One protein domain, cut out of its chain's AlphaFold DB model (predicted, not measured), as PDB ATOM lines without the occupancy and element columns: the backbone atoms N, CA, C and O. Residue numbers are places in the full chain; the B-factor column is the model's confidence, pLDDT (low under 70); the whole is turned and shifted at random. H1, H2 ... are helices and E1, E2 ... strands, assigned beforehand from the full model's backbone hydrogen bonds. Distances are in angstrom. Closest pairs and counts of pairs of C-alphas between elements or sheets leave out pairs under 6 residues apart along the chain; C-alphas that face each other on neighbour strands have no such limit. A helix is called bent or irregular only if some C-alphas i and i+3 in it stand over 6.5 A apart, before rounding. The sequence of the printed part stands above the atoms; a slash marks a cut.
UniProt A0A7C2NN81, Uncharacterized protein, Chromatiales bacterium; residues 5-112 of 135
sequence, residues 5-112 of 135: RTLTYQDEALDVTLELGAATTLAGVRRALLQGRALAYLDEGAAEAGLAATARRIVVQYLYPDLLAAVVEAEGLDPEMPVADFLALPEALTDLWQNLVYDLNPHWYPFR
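This is residues 5 to 112 of the 135 residues of an uncharacterized protein of Chromatiales bacterium (UniProt A0A7C2NN81). A small three-stranded sheet has one helix, H4, packed along one face, and a long helical hairpin, H1 and H2, reaches away from it, with the end of H2 packed on H4. The short helix H3 sits beside the helical hairpin. The printed part has 108 residues, with three named strands and four named helices in the order E1, E2, H1, H2, E3, H3, H4; the sheet runs E1, E2, E3, antiparallel throughout, and the class is mixed, helices and strands. The whole is compact, with a radius of gyration of the C-alphas of 13.6 A and spans of 38 by 36 by 26 A.

E1, residues 5 to 10, and E2, residues 15 to 21, form a hairpin; N 7 and O 18 are within hydrogen-bond range at 2.8 A. On the other side of E2 is E3, residues 71 to 75, also antiparallel, with N 19 and O 73 at 2.9 A. H1, residues 25 to 44, is not on the sheet. It touches H2, residues 51 to 69, in a helical hairpin at a shallow tilt of 28 degrees, opposite ways; their closest C-alphas, those of Leu 34 and Pro 65, are 4.9 A apart. H2 has a kink of 27 degrees near residue 59 and is only just irregular, with C-alphas 61 and 64 at 6.6 A; it only grazes the sheet, with residues 67 to 69. H3, residues 83 to 86, only just touches H2, with 3 pairs of C-alphas within 8 A, the closest being Val 60 and Val 83 at 6.9 A. H4, residues 91 to 104, is on the sheet at a height of 9.1 A, making two layers, a helix on one face of a sheet. It lies over E1 and E2 and runs along the strands, at 11 degrees to E2 on the local plane. Residues 97 to 101 of H4 touch residues 63 to 67 of H2, at a steep tilt of 52 degrees, the same way; the closest C-alphas are those of Leu 67 and Gln 98, 6.5 A apart. H1 and H4 are apart. In H1 and H4 every O i to N i+4 pair is within hydrogen-bond range, in H2 13 of 15 are, and H3 is too short for such a pair.

E1 begins at C-alpha 5, (-25.312, -2.673, 33.933), and is 16.9 A long; E2 is 20.0 A and E3 10.6 A. H1 measures 29.4 A from C-alpha 25, (-13.994, -6.305, 47.702), H2 26.4 A and H3 5.1 A. H4 measures 19.9 A and ends at C-alpha 104, (-22.443, -9.805, 36.797).

The two C-alphas farthest apart, those of Arg 5 and Ala 47, are 38.4 A apart. The printed part has no cut. The links H1 to H2 and E3 to H3 are short and the others tight. Mean pLDDT of the printed part is 94.0; residues 45 to 48 are under 70.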
ATOM      1  N   ARG A   5     -24.100  -2.537  34.752       98.25
ATOM      2  CA  ARG A   5     -25.312  -2.673  33.933       98.25
ATOM      3  C   ARG A   5     -26.440  -1.849  34.537       98.25
ATOM      4  O   ARG A   5     -26.604  -1.825  35.753       98.25
ATOM      5  N   THR A   6     -27.238  -1.223  33.683       98.31
ATOM      6  CA  THR A   6     -28.406  -0.446  34.106       98.31
ATOM      7  C   THR A   6     -29.662  -1.307  34.066       98.31
ATOM      8  O   THR A   6     -29.940  -1.960  33.058       98.31
ATOM      9  N   LEU A   7     -30.430  -1.276  35.150       98.06
ATOM     10  CA  LEU A   7     -31.800  -1.762  35.216       98.06
ATOM     11  C   LEU A   7     -32.742  -0.563  35.212       98.06
ATOM     12  O   LEU A   7     -32.555   0.362  35.997       98.06
ATOM     13  N   THR A   8     -33.780  -0.616  34.384       98.00
ATOM     14  CA  THR A   8     -34.904   0.326  34.429       98.00
ATOM     15  C   THR A   8     -36.197  -0.448  34.632       98.00
ATOM     16  O   THR A   8     -36.436  -1.427  33.921       98.00
ATOM     17  N   TYR A   9     -37.032  -0.006  35.564       97.94
ATOM     18  CA  TYR A   9     -38.336  -0.592  35.849       97.94
ATOM     19  C   TYR A   9     -39.361   0.515  36.058       97.94
ATOM     20  O   TYR A   9     -39.108   1.457  36.801       97.94
ATOM     21  N   GLN A  10     -40.524   0.374  35.430       97.50
ATOM     22  CA  GLN A  10     -41.623   1.312  35.592       97.50
ATOM     23  C   GLN A  10     -42.951   0.557  35.631       97.50
ATOM     24  O   GLN A  10     -43.237  -0.250  34.745       97.50
ATOM     25  N   ASP A  11     -43.771   0.857  36.634       95.38
ATOM     26  CA  ASP A  11     -45.177   0.464  36.711       95.38
ATOM     27  C   ASP A  11     -46.052   1.650  37.168       95.38
ATOM     28  O   ASP A  11     -45.649   2.810  37.076       95.38
ATOM     29  N   GLU A  12     -47.290   1.387  37.596       94.25
ATOM     30  CA  GLU A  12     -48.211   2.437  38.054       94.25
ATOM     31  C   GLU A  12     -47.782   3.106  39.378       94.25
ATOM     32  O   GLU A  12     -48.246   4.207  39.679       94.25
ATOM     33  N   ALA A  13     -46.928   2.458  40.175       91.75
ATOM     34  CA  ALA A  13     -46.548   2.872  41.525       91.75
ATOM     35  C   ALA A  13     -45.062   3.246  41.664       91.75
ATOM     36  O   ALA A  13     -44.714   4.022  42.556       91.75
ATOM     37  N   LEU A  14     -44.191   2.697  40.817       94.62
ATOM     38  CA  LEU A  14     -42.739   2.796  40.918       94.62
ATOM     39  C   LEU A  14     -42.115   3.169  39.572       94.62
ATOM     40  O   LEU A  14     -42.479   2.641  38.526       94.62
ATOM     41  N   ASP A  15     -41.120   4.049  39.635       97.75
ATOM     42  CA  ASP A  15     -40.221   4.403  38.538       97.75
ATOM     43  C   ASP A  15     -38.799   4.320  39.093       97.75
ATOM     44  O   ASP A  15     -38.434   5.095  39.977       97.75
ATOM     45  N   VAL A  16     -38.055   3.295  38.677       97.81
ATOM     46  CA  VAL A  16     -36.789   2.885  39.286       97.81
ATOM     47  C   VAL A  16     -35.717   2.750  38.215       97.81
ATOM     48  O   VAL A  16     -35.889   2.031  37.228       97.81
ATOM     49  N   THR A  17     -34.565   3.367  38.465       98.44
ATOM     50  CA  THR A  17     -33.337   3.146  37.694       98.44
ATOM     51  C   THR A  17     -32.215   2.749  38.645       98.44
ATOM     52  O   THR A  17     -31.917   3.473  39.589       98.44
ATOM     53  N   LEU A  18     -31.586   1.597  38.405       98.38
ATOM     54  CA  LEU A  18     -30.453   1.107  39.193       98.38
ATOM     55  C   LEU A  18     -29.231   0.929  38.300       98.38
ATOM     56  O   LEU A  18     -29.311   0.280  37.256       98.38
ATOM     57  N   GLU A  19     -28.080   1.422  38.745       98.38
ATOM     58  CA  GLU A  19     -26.788   0.999  38.219       98.38
ATOM     59  C   GLU A  19     -26.240  -0.139  39.085       98.38
ATOM     60  O   GLU A  19     -26.006   0.019  40.284       98.38
ATOM     61  N   LEU A  20     -26.040  -1.304  38.473       98.31
ATOM     62  CA  LEU A  20     -25.580  -2.526  39.125       98.31
ATOM     63  C   LEU A  20     -24.137  -2.812  38.727       98.31
ATOM     64  O   LEU A  20     -23.809  -2.766  37.546       98.31
ATOM     65  N   GLY A  21     -23.281  -3.136  39.692       97.81
ATOM     66  CA  GLY A  21     -21.855  -3.354  39.479       97.81
ATOM     67  C   GLY A  21     -21.405  -4.800  39.667       97.81
ATOM     68  O   GLY A  21     -21.937  -5.555  40.486       97.81
ATOM     69  N   ALA A  22     -20.346  -5.165  38.944       98.00
ATOM     70  CA  ALA A  22     -19.546  -6.339  39.250       98.00
ATOM     71  C   ALA A  22     -18.915  -6.206  40.647       98.00
ATOM     72  O   ALA A  22     -18.426  -5.145  41.054       98.00
ATOM     73  N   ALA A  23     -18.917  -7.311  41.382       96.94
ATOM     74  CA  ALA A  23     -18.539  -7.380  42.776       96.94
ATOM     75  C   ALA A  23     -17.066  -7.028  42.943       96.94
ATOM     76  O   ALA A  23     -16.161  -7.697  42.444       96.94
ATOM     77  N   THR A  24     -16.832  -5.980  43.721       97.38
ATOM     78  CA  THR A  24     -15.515  -5.638  44.251       97.38
ATOM     79  C   THR A  24     -15.387  -6.146  45.685       97.38
ATOM     80  O   THR A  24     -16.368  -6.565  46.306       97.38
ATOM     81  N   THR A  25     -14.194  -6.037  46.270       97.56
ATOM     82  CA  THR A  25     -13.994  -6.305  47.702       97.56
ATOM     83  C   THR A  25     -14.951  -5.489  48.577       97.56
ATOM     84  O   THR A  25     -15.497  -6.017  49.541       97.56
ATOM     85  N   LEU A  26     -15.206  -4.222  48.224       96.31
ATOM     86  CA  LEU A  26     -16.125  -3.367  48.975       96.31
ATOM     87  C   LEU A  26     -17.577  -3.852  48.864       96.31
ATOM     88  O   LEU A  26     -18.274  -3.901  49.876       96.31
ATOM     89  N   ALA A  27     -18.010  -4.279  47.672       97.19
ATOM     90  CA  ALA A  27     -19.330  -4.884  47.484       97.19
ATOM     91  C   ALA A  27     -19.477  -6.173  48.312       97.19
ATOM     92  O   ALA A  27     -20.500  -6.381  48.960       97.19
ATOM     93  N   GLY A  28     -18.422  -6.993  48.383       97.44
ATOM     94  CA  GLY A  28     -18.382  -8.176  49.247       97.44
ATOM     95  C   GLY A  28     -18.546  -7.849  50.737       97.44
ATOM     96  O   GLY A  28     -19.306  -8.520  51.433       97.44
ATOM     97  N   VAL A  29     -17.897  -6.788  51.232       98.12
ATOM     98  CA  VAL A  29     -18.072  -6.326  52.623       98.12
ATOM     99  C   VAL A  29     -19.490  -5.801  52.857       98.12
ATOM    100  O   VAL A  29     -20.109  -6.152  53.861       98.12
ATOM    101  N   ARG A  30     -20.040  -5.011  51.927       97.50
ATOM    102  CA  ARG A  30     -21.424  -4.516  52.007       97.50
ATOM    103  C   ARG A  30     -22.422  -5.672  52.074       97.50
ATOM    104  O   ARG A  30     -23.295  -5.672  52.937       97.50
ATOM    105  N   ARG A  31     -22.235  -6.691  51.233       97.75
ATOM    106  CA  ARG A  31     -23.024  -7.928  51.242       97.75
ATOM    107  C   ARG A  31     -22.980  -8.620  52.605       97.75
ATOM    108  O   ARG A  31     -24.029  -8.969  53.132       97.75
ATOM    109  N   ALA A  32     -21.799  -8.762  53.209       97.44
ATOM    110  CA  ALA A  32     -21.654  -9.384  54.528       97.44
ATOM    111  C   ALA A  32     -22.377  -8.599  55.643       97.44
ATOM    112  O   ALA A  32     -23.009  -9.191  56.518       97.44
ATOM    113  N   LEU A  33     -22.340  -7.262  55.599       97.81
ATOM    114  CA  LEU A  33     -23.081  -6.420  56.545       97.81
ATOM    115  C   LEU A  33     -24.600  -6.578  56.378       97.81
ATOM    116  O   LEU A  33     -25.325  -6.713  57.366       97.81
ATOM    117  N   LEU A  34     -25.081  -6.618  55.132       98.00
ATOM    118  CA  LEU A  34     -26.492  -6.853  54.819       98.00
ATOM    119  C   LEU A  34     -26.948  -8.260  55.222       98.00
ATOM    120  O   LEU A  34     -28.068  -8.413  55.700       98.00
ATOM    121  N   GLN A  35     -26.081  -9.272  55.115       96.56
ATOM    122  CA  GLN A  35     -26.346 -10.613  55.645       96.56
ATOM    123  C   GLN A  35     -26.534 -10.587  57.167       96.56
ATOM    124  O   GLN A  35     -27.464 -11.205  57.673       96.56
ATOM    125  N   GLY A  36     -25.714  -9.829  57.903       96.00
ATOM    126  CA  GLY A  36     -25.908  -9.636  59.345       96.00
ATOM    127  C   GLY A  36     -27.268  -9.012  59.679       96.00
ATOM    128  O   GLY A  36     -27.967  -9.488  60.572       96.00
ATOM    129  N   ARG A  37     -27.686  -7.995  58.912       95.31
ATOM    130  CA  ARG A  37     -29.015  -7.369  59.039       95.31
ATOM    131  C   ARG A  37     -30.147  -8.355  58.721       95.31
ATOM    132  O   ARG A  37     -31.139  -8.394  59.443       95.31
ATOM    133  N   ALA A  38     -29.992  -9.151  57.667       95.31
ATOM    134  CA  ALA A  38     -30.943 -10.186  57.277       95.31
ATOM    135  C   ALA A  38     -31.125 -11.243  58.375       95.31
ATOM    136  O   ALA A  38     -32.254 -11.602  58.700       95.31
ATOM    137  N   LEU A  39     -30.028 -11.709  58.979       94.00
ATOM    138  CA  LEU A  39     -30.071 -12.672  60.080       94.00
ATOM    139  C   LEU A  39     -30.782 -12.094  61.307       94.00
ATOM    140  O   LEU A  39     -31.693 -12.734  61.820       94.00
ATOM    141  N   ALA A  40     -30.452 -10.862  61.708       93.69
ATOM    142  CA  ALA A  40     -31.124 -10.195  62.824       93.69
ATOM    143  C   ALA A  40     -32.646 -10.095  62.606       93.69
ATOM    144  O   ALA A  40     -33.428 -10.431  63.491       93.69
ATOM    145  N   TYR A  41     -33.074  -9.724  61.395       93.62
ATOM    146  CA  TYR A  41     -34.493  -9.662  61.035       93.62
ATOM    147  C   TYR A  41     -35.201 -11.029  61.082       93.62
ATOM    148  O   TYR A  41     -36.385 -11.118  61.414       93.62
ATOM    149  N   LEU A  42     -34.501 -12.110  60.727       91.38
ATOM    150  CA  LEU A  42     -35.049 -13.465  60.807       91.38
ATOM    151  C   LEU A  42     -35.131 -13.972  62.254       91.38
ATOM    152  O   LEU A  42     -36.092 -14.672  62.575       91.38
ATOM    153  N   ASP A  43     -34.182 -13.599  63.113       88.56
ATOM    154  CA  ASP A  43     -34.163 -13.978  64.532       88.56
ATOM    155  C   ASP A  43     -35.297 -13.309  65.330       88.56
ATOM    156  O   ASP A  43     -35.867 -13.925  66.233       88.56
ATOM    157  N   GLU A  44     -35.689 -12.085  64.961       82.94
ATOM    158  CA  GLU A  44     -36.855 -11.394  65.534       82.94
ATOM    159  C   GLU A  44     -38.189 -12.109  65.219       82.94
ATOM    160  O   GLU A  44     -39.154 -11.999  65.977       82.94
ATOM    161  N   GLY A  45     -38.251 -12.871  64.122       68.31
ATOM    162  CA  GLY A  45     -39.455 -13.549  63.622       68.31
ATOM    163  C   GLY A  45     -39.580 -15.018  64.037       68.31
ATOM    164  O   GLY A  45     -39.829 -15.866  63.179       68.31
ATOM    165  N   ALA A  46     -39.359 -15.333  65.317       59.41
ATOM    166  CA  ALA A  46     -39.263 -16.699  65.841       59.41
ATOM    167  C   ALA A  46     -40.317 -17.704  65.295       59.41
ATOM    168  O   ALA A  46     -41.522 -17.495  65.397       59.41
ATOM    169  N   ALA A  47     -39.812 -18.851  64.817       58.28
ATOM    170  CA  ALA A  47     -40.493 -20.139  64.618       58.28
ATOM    171  C   ALA A  47     -41.769 -20.178  63.749       58.28
ATOM    172  O   ALA A  47     -42.717 -20.891  64.075       58.28
ATOM    173  N   GLU A  48     -41.776 -19.525  62.587       66.88
ATOM    174  CA  GLU A  48     -42.729 -19.905  61.539       66.88
ATOM    175  C   GLU A  48     -42.200 -21.096  60.723       66.88
ATOM    176  O   GLU A  48     -41.076 -21.089  60.217       66.88
ATOM    177  N   ALA A  49     -43.019 -22.142  60.601       80.31
ATOM    178  CA  ALA A  49     -42.755 -23.303  59.758       80.31
ATOM    179  C   ALA A  49     -43.709 -23.306  58.556       80.31
ATOM    180  O   ALA A  49     -44.862 -22.895  58.662       80.31
ATOM    181  N   GLY A  50     -43.236 -23.806  57.414       90.19
ATOM    182  CA  GLY A  50     -44.033 -23.936  56.192       90.19
ATOM    183  C   GLY A  50     -43.435 -23.204  54.993       90.19
ATOM    184  O   GLY A  50     -42.345 -22.628  55.058       90.19
ATOM    185  N   LEU A  51     -44.156 -23.251  53.871       90.25
ATOM    186  CA  LEU A  51     -43.677 -22.726  52.590       90.25
ATOM    187  C   LEU A  51     -43.428 -21.214  52.638       90.25
ATOM    188  O   LEU A  51     -42.388 -20.766  52.174       90.25
ATOM    189  N   ALA A  52     -44.333 -20.443  53.247       89.00
ATOM    190  CA  ALA A  52     -44.197 -18.988  53.353       89.00
ATOM    191  C   ALA A  52     -42.955 -18.582  54.166       89.00
ATOM    192  O   ALA A  52     -42.161 -17.759  53.717       89.00
ATOM    193  N   ALA A  53     -42.729 -19.225  55.315       89.31
ATOM    194  CA  ALA A  53     -41.542 -18.993  56.134       89.31
ATOM    195  C   ALA A  53     -40.246 -19.393  55.409       89.31
ATOM    196  O   ALA A  53     -39.232 -18.700  55.502       89.31
ATOM    197  N   THR A  54     -40.291 -20.487  54.640       89.94
ATOM    198  CA  THR A  54     -39.161 -20.945  53.819       89.94
ATOM    199  C   THR A  54     -38.854 -19.949  52.701       89.94
ATOM    200  O   THR A  54     -37.700 -19.561  52.535       89.94
ATOM    201  N   ALA A  55     -39.876 -19.479  51.979       91.19
ATOM    202  CA  ALA A  55     -39.735 -18.468  50.936       91.19
ATOM    203  C   ALA A  55     -39.159 -17.165  51.505       91.19
ATOM    204  O   ALA A  55     -38.163 -16.658  50.992       91.19
ATOM    205  N   ARG A  56     -39.698 -16.684  52.634       92.31
ATOM    206  CA  ARG A  56     -39.175 -15.508  53.342       92.31
ATOM    207  C   ARG A  56     -37.704 -15.680  53.701       92.31
ATOM    208  O   ARG A  56     -36.911 -14.782  53.444       92.31
ATOM    209  N   ARG A  57     -37.318 -16.832  54.258       92.25
ATOM    210  CA  ARG A  57     -35.918 -17.110  54.604       92.25
ATOM    211  C   ARG A  57     -35.016 -17.062  53.374       92.25
ATOM    212  O   ARG A  57     -33.964 -16.443  53.452       92.25
ATOM    213  N   ILE A  58     -35.423 -17.658  52.254       91.19
ATOM    214  CA  ILE A  58     -34.637 -17.638  51.011       91.19
ATOM    215  C   ILE A  58     -34.446 -16.200  50.515       91.19
ATOM    216  O   ILE A  58     -33.314 -15.784  50.269       91.19
ATOM    217  N   VAL A  59     -35.529 -15.425  50.421       94.50
ATOM    218  CA  VAL A  59     -35.478 -14.042  49.926       94.50
ATOM    219  C   VAL A  59     -34.614 -13.166  50.836       94.50
ATOM    220  O   VAL A  59     -33.738 -12.452  50.359       94.50
ATOM    221  N   VAL A  60     -34.805 -13.251  52.152       95.75
ATOM    222  CA  VAL A  60     -34.075 -12.417  53.116       95.75
ATOM    223  C   VAL A  60     -32.606 -12.824  53.230       95.75
ATOM    224  O   VAL A  60     -31.735 -11.964  53.297       95.75
ATOM    225  N   GLN A  61     -32.305 -14.122  53.256       94.25
ATOM    226  CA  GLN A  61     -30.941 -14.599  53.482       94.25
ATOM    227  C   GLN A  61     -30.054 -14.472  52.239       94.25
ATOM    228  O   GLN A  61     -28.850 -14.257  52.383       94.25
ATOM    229  N   TYR A  62     -30.629 -14.614  51.042       93.12
ATOM    230  CA  TYR A  62     -29.866 -14.624  49.795       93.12
ATOM    231  C   TYR A  62     -30.137 -13.393  48.933       93.12
ATOM    232  O   TYR A  62     -29.207 -12.651  48.639       93.12
ATOM    233  N   LEU A  63     -31.393 -13.120  48.569       95.62
ATOM    234  CA  LEU A  63     -31.687 -12.054  47.606       95.62
ATOM    235  C   LEU A  63     -31.449 -10.657  48.179       95.62
ATOM    236  O   LEU A  63     -30.745  -9.869  47.559       95.62
ATOM    237  N   TYR A  64     -31.956 -10.362  49.376       98.25
ATOM    238  CA  TYR A  64     -31.777  -9.051  50.013       98.25
ATOM    239  C   TYR A  64     -30.310  -8.569  50.034       98.25
ATOM    240  O   TYR A  64     -30.033  -7.482  49.516       98.25
ATOM    241  N   PRO A  65     -29.345  -9.337  50.584       98.19
ATOM    242  CA  PRO A  65     -27.961  -8.886  50.620       98.19
ATOM    243  C   PRO A  65     -27.309  -8.847  49.237       98.19
ATOM    244  O   PRO A  65     -26.497  -7.956  48.997       98.19
ATOM    245  N   ASP A  66     -27.639  -9.780  48.343       97.88
ATOM    246  CA  ASP A  66     -27.035  -9.854  47.011       97.88
ATOM    247  C   ASP A  66     -27.449  -8.656  46.149       97.88
ATOM    248  O   ASP A  66     -26.595  -7.989  45.562       97.88
ATOM    249  N   LEU A  67     -28.749  -8.353  46.109       98.12
ATOM    250  CA  LEU A  67     -29.295  -7.307  45.250       98.12
ATOM    251  C   LEU A  67     -28.815  -5.920  45.684       98.12
ATOM    252  O   LEU A  67     -28.267  -5.181  44.866       98.12
ATOM    253  N   LEU A  68     -28.936  -5.588  46.973       98.31
ATOM    254  CA  LEU A  68     -28.540  -4.273  47.488       98.31
ATOM    255  C   LEU A  68     -27.023  -4.055  47.474       98.31
ATOM    256  O   LEU A  68     -26.565  -2.933  47.254       98.31
ATOM    257  N   ALA A  69     -26.219  -5.104  47.682       98.19
ATOM    258  CA  ALA A  69     -24.763  -4.969  47.647       98.19
ATOM    259  C   ALA A  69     -24.217  -4.667  46.247       98.19
ATOM    260  O   ALA A  69     -23.144  -4.070  46.136       98.19
ATOM    261  N   ALA A  70     -24.936  -5.078  45.201       98.06
ATOM    262  CA  ALA A  70     -24.560  -4.838  43.816       98.06
ATOM    263  C   ALA A  70     -24.912  -3.423  43.320       98.06
ATOM    264  O   ALA A  70     -24.432  -3.035  42.259       98.06
ATOM    265  N   VAL A  71     -25.716  -2.647  44.055       98.06
ATOM    266  CA  VAL A  71     -26.122  -1.296  43.634       98.06
ATOM    267  C   VAL A  71     -24.978  -0.303  43.797       98.06
ATOM    268  O   VAL A  71     -24.469  -0.097  44.904       98.06
ATOM    269  N   VAL A  72     -24.623   0.340  42.688       97.62
ATOM    270  CA  VAL A  72     -23.662   1.445  42.603       97.62
ATOM    271  C   VAL A  72     -24.392   2.777  42.754       97.62
ATOM    272  O   VAL A  72     -24.025   3.568  43.620       97.62
ATOM    273  N   GLU A  73     -25.465   2.975  41.988       97.50
ATOM    274  CA  GLU A  73     -26.345   4.148  42.041       97.50
ATOM    275  C   GLU A  73     -27.812   3.711  41.933       97.50
ATOM    276  O   GLU A  73     -28.121   2.686  41.320       97.50
ATOM    277  N   ALA A  74     -28.716   4.468  42.557       97.81
ATOM    278  CA  ALA A  74     -30.147   4.187  42.554       97.81
ATOM    279  C   ALA A  74     -30.967   5.476  42.482       97.81
ATOM    280  O   ALA A  74     -30.734   6.418  43.239       97.81
ATOM    281  N   GLU A  75     -31.976   5.462  41.620       98.25
ATOM    282  CA  GLU A  75     -33.034   6.460  41.529       98.25
ATOM    283  C   GLU A  75     -34.389   5.769  41.709       98.25
ATOM    284  O   GLU A  75     -34.604   4.663  41.210       98.25
ATOM    285  N   GLY A  76     -35.300   6.405  42.450       95.94
ATOM    286  CA  GLY A  76     -36.641   5.868  42.708       95.94
ATOM    287  C   GLY A  76     -36.718   4.753  43.757       95.94
ATOM    288  O   GLY A  76     -37.805   4.254  44.041       95.94
ATOM    289  N   LEU A  77     -35.587   4.372  44.360       95.31
ATOM    290  CA  LEU A  77     -35.493   3.303  45.354       95.31
ATOM    291  C   LEU A  77     -34.342   3.568  46.340       95.31
ATOM    292  O   LEU A  77     -33.291   4.065  45.942       95.31
ATOM    293  N   ASP A  78     -34.530   3.239  47.624       96.44
ATOM    294  CA  ASP A  78     -33.494   3.383  48.660       96.44
ATOM    295  C   ASP A  78     -32.540   2.167  48.672       96.44
ATOM    296  O   ASP A  78     -32.957   1.066  49.042       96.44
ATOM    297  N   PRO A  79     -31.250   2.325  48.314       92.25
ATOM    298  CA  PRO A  79     -30.293   1.219  48.289       92.25
ATOM    299  C   PRO A  79     -29.834   0.764  49.691       92.25
ATOM    300  O   PRO A  79     -29.007  -0.150  49.805       92.25
ATOM    301  N   GLU A  80     -30.330   1.387  50.761       94.19
ATOM    302  CA  GLU A  80     -30.098   1.008  52.158       94.19
ATOM    303  C   GLU A  80     -31.375   0.555  52.885       94.19
ATOM    304  O   GLU A  80     -31.331   0.333  54.105       94.19
ATOM    305  N   MET A  81     -32.468   0.345  52.140       97.31
ATOM    306  CA  MET A  81     -33.791   0.028  52.681       97.31
ATOM    307  C   MET A  81     -33.782  -1.131  53.696       97.31
ATOM    308  O   MET A  81     -32.981  -2.077  53.593       97.31
ATOM    309  N   PRO A  82     -34.688  -1.112  54.686       96.81
ATOM    310  CA  PRO A  82     -34.860  -2.225  55.605       96.81
ATOM    311  C   PRO A  82     -35.431  -3.458  54.891       96.81
ATOM    312  O   PRO A  82     -36.050  -3.378  53.831       96.81
ATOM    313  N   VAL A  83     -35.257  -4.629  55.508       96.62
ATOM    314  CA  VAL A  83     -35.709  -5.914  54.943       96.62
ATOM    315  C   VAL A  83     -37.221  -5.932  54.680       96.62
ATOM    316  O   VAL A  83     -37.664  -6.509  53.694       96.62
ATOM    317  N   ALA A  84     -38.015  -5.295  55.547       95.75
ATOM    318  CA  ALA A  84     -39.466  -5.238  55.390       95.75
ATOM    319  C   ALA A  84     -39.889  -4.524  54.093       95.75
ATOM    320  O   ALA A  84     -40.782  -5.014  53.406       95.75
ATOM    321  N   ASP A  85     -39.212  -3.431  53.739       97.06
ATOM    322  CA  ASP A  85     -39.511  -2.659  52.530       97.06
ATOM    323  C   ASP A  85     -39.074  -3.426  51.280       97.06
ATOM    324  O   ASP A  85     -39.804  -3.476  50.292       97.06
ATOM    325  N   PHE A  86     -37.940  -4.130  51.352       97.75
ATOM    326  CA  PHE A  86     -37.490  -5.010  50.273       97.75
ATOM    327  C   PHE A  86     -38.497  -6.128  49.971       97.75
ATOM    328  O   PHE A  86     -38.762  -6.431  48.811       97.75
ATOM    329  N   LEU A  87     -39.093  -6.733  51.006       96.25
ATOM    330  CA  LEU A  87     -40.114  -7.774  50.844       96.25
ATOM    331  C   LEU A  87     -41.429  -7.256  50.238       96.25
ATOM    332  O   LEU A  87     -42.245  -8.068  49.809       96.25
ATOM    333  N   ALA A  88     -41.642  -5.940  50.219       96.31
ATOM    334  CA  ALA A  88     -42.807  -5.304  49.615       96.31
ATOM    335  C   ALA A  88     -42.578  -4.878  48.152       96.31
ATOM    336  O   ALA A  88     -43.511  -4.382  47.517       96.31
ATOM    337  N   LEU A  89     -41.366  -5.056  47.611       97.12
ATOM    338  CA  LEU A  89     -41.064  -4.721  46.220       97.12
ATOM    339  C   LEU A  89     -41.855  -5.609  45.240       97.12
ATOM    340  O   LEU A  89     -42.099  -6.784  45.534       97.12
ATOM    341  N   PRO A  90     -42.216  -5.087  44.052       97.12
ATOM    342  CA  PRO A  90     -42.809  -5.897  42.996       97.12
ATOM    343  C   PRO A  90     -41.890  -7.052  42.589       97.12
ATOM    344  O   PRO A  90     -40.693  -6.853  42.375       97.12
ATOM    345  N   GLU A  91     -42.457  -8.245  42.420       96.50
ATOM    346  CA  GLU A  91     -41.694  -9.430  42.002       96.50
ATOM    347  C   GLU A  91     -41.040  -9.239  40.625       96.50
ATOM    348  O   GLU A  91     -39.864  -9.539  40.459       96.50
ATOM    349  N   ALA A  92     -41.727  -8.588  39.681       97.06
ATOM    350  CA  ALA A  92     -41.165  -8.287  38.366       97.06
ATOM    351  C   ALA A  92     -39.890  -7.417  38.433       97.06
ATOM    352  O   ALA A  92     -38.975  -7.593  37.625       97.06
ATOM    353  N   LEU A  93     -39.805  -6.491  39.397       97.50
ATOM    354  CA  LEU A  93     -38.600  -5.691  39.627       97.50
ATOM    355  C   LEU A  93     -37.477  -6.558  40.208       97.50
ATOM    356  O   LEU A  93     -36.343  -6.504  39.724       97.50
ATOM    357  N   THR A  94     -37.772  -7.352  41.241       96.56
ATOM    358  CA  THR A  94     -36.754  -8.174  41.909       96.56
ATOM    359  C   THR A  94     -36.223  -9.284  41.004       96.56
ATOM    360  O   THR A  94     -35.024  -9.552  41.048       96.56
ATOM    361  N   ASP A  95     -37.041  -9.831  40.104       96.75
ATOM    362  CA  ASP A  95     -36.628 -10.800  39.083       96.75
ATOM    363  C   ASP A  95     -35.642 -10.204  38.068       96.75
ATOM    364  O   ASP A  95     -34.572 -10.769  37.815       96.75
ATOM    365  N   LEU A  96     -35.958  -9.034  37.498       97.62
ATOM    366  CA  LEU A  96     -35.055  -8.331  36.575       97.62
ATOM    367  C   LEU A  96     -33.720  -8.003  37.251       97.62
ATOM    368  O   LEU A  96     -32.648  -8.189  36.665       97.62
ATOM    369  N   TRP A  97     -33.790  -7.545  38.498       97.81
ATOM    370  CA  TRP A  97     -32.624  -7.176  39.286       97.81
ATOM    371  C   TRP A  97     -31.763  -8.398  39.611       97.81
ATOM    372  O   TRP A  97     -30.553  -8.378  39.376       97.81
ATOM    373  N   GLN A  98     -32.375  -9.492  40.060       96.75
ATOM    374  CA  GLN A  98     -31.701 -10.756  40.340       96.75
ATOM    375  C   GLN A  98     -30.945 -11.293  39.127       96.75
ATOM    376  O   GLN A  98     -29.779 -11.677  39.255       96.75
ATOM    377  N   ASN A  99     -31.581 -11.298  37.956       95.81
ATOM    378  CA  ASN A  99     -30.959 -11.792  36.731       95.81
ATOM    379  C   ASN A  99     -29.684 -11.006  36.397       95.81
ATOM    380  O   ASN A  99     -28.628 -11.597  36.179       95.81
ATOM    381  N   LEU A 100     -29.739  -9.672  36.449       97.19
ATOM    382  CA  LEU A 100     -28.568  -8.837  36.174       97.19
ATOM    383  C   LEU A 100     -27.465  -8.990  37.227       97.19
ATOM    384  O   LEU A 100     -26.283  -9.027  36.876       97.19
ATOM    385  N   VAL A 101     -27.828  -9.099  38.507       97.69
ATOM    386  CA  VAL A 101     -26.851  -9.276  39.589       97.69
ATOM    387  C   VAL A 101     -26.109 -10.591  39.438       97.69
ATOM    388  O   VAL A 101     -24.888 -10.602  39.576       97.69
ATOM    389  N   TYR A 102     -26.800 -11.688  39.129       96.12
ATOM    390  CA  TYR A 102     -26.153 -12.990  38.978       96.12
ATOM    391  C   TYR A 102     -25.442 -13.176  37.639       96.12
ATOM    392  O   TYR A 102     -24.491 -13.960  37.579       96.12
ATOM    393  N   ASP A 103     -25.811 -12.431  36.603       94.81
ATOM    394  CA  ASP A 103     -25.001 -12.317  35.391       94.81
ATOM    395  C   ASP A 103     -23.650 -11.649  35.677       94.81
ATOM    396  O   ASP A 103     -22.609 -12.151  35.258       94.81
ATOM    397  N   LEU A 104     -23.658 -10.535  36.417       96.56
ATOM    398  CA  LEU A 104     -22.443  -9.805  36.797       96.56
ATOM    399  C   LEU A 104     -21.617 -10.553  37.853       96.56
ATOM    400  O   LEU A 104     -20.389 -10.475  37.865       96.56
ATOM    401  N   ASN A 105     -22.289 -11.277  38.752       96.75
ATOM    402  CA  ASN A 105     -21.702 -11.865  39.955       96.75
ATOM    403  C   ASN A 105     -22.033 -13.355  40.079       96.75
ATOM    404  O   ASN A 105     -22.686 -13.772  41.040       96.75
ATOM    405  N   PRO A 106     -21.561 -14.205  39.152       94.12
ATOM    406  CA  PRO A 106     -21.988 -15.601  39.103       94.12
ATOM    407  C   PRO A 106     -21.627 -16.399  40.358       94.12
ATOM    408  O   PRO A 106     -22.407 -17.226  40.825       94.12
ATOM    409  N   HIS A 107     -20.490 -16.081  40.975       93.00
ATOM    410  CA  HIS A 107     -20.028 -16.686  42.223       93.00
ATOM    411  C   HIS A 107     -20.924 -16.390  43.443       93.00
ATOM    412  O   HIS A 107     -20.781 -17.058  44.466       93.00
ATOM    413  N   TRP A 108     -21.835 -15.410  43.368       94.69
ATOM    414  CA  TRP A 108     -22.791 -15.120  44.443       94.69
ATOM    415  C   TRP A 108     -24.006 -16.040  44.430       94.69
ATOM    416  O   TRP A 108     -24.649 -16.157  45.472       94.69
ATOM    417  N   TYR A 109     -24.281 -16.712  43.307       90.88
ATOM    418  CA  TYR A 109     -25.461 -17.553  43.154       90.88
ATOM    419  C   TYR A 109     -25.478 -18.672  44.219       90.88
ATOM    420  O   TYR A 109     -24.501 -19.433  44.333       90.88
ATOM    421  N   PRO A 110     -26.548 -18.759  45.037       81.94
ATOM    422  CA  PRO A 110     -26.592 -19.646  46.200       81.94
ATOM    423  C   PRO A 110     -26.925 -21.094  45.837       81.94
ATOM    424  O   PRO A 110     -26.669 -22.001  46.626       81.94
ATOM    425  N   PHE A 111     -27.481 -21.320  44.647       82.50
ATOM    426  CA  PHE A 111     -27.839 -22.645  44.159       82.50
ATOM    427  C   PHE A 111     -26.833 -23.129  43.118       82.50
ATOM    428  O   PHE A 111     -25.970 -22.382  42.662       82.50
ATOM    429  N   ARG A 112     -26.940 -24.402  42.751       74.25
ATOM    430  CA  ARG A 112     -26.229 -24.935  41.594       74.25
ATOM    431  C   ARG A 112     -26.898 -24.406  40.331       74.25
ATOM    432  O   ARG A 112     -28.126 -24.478  40.225       74.25
TER     433      ARG A 112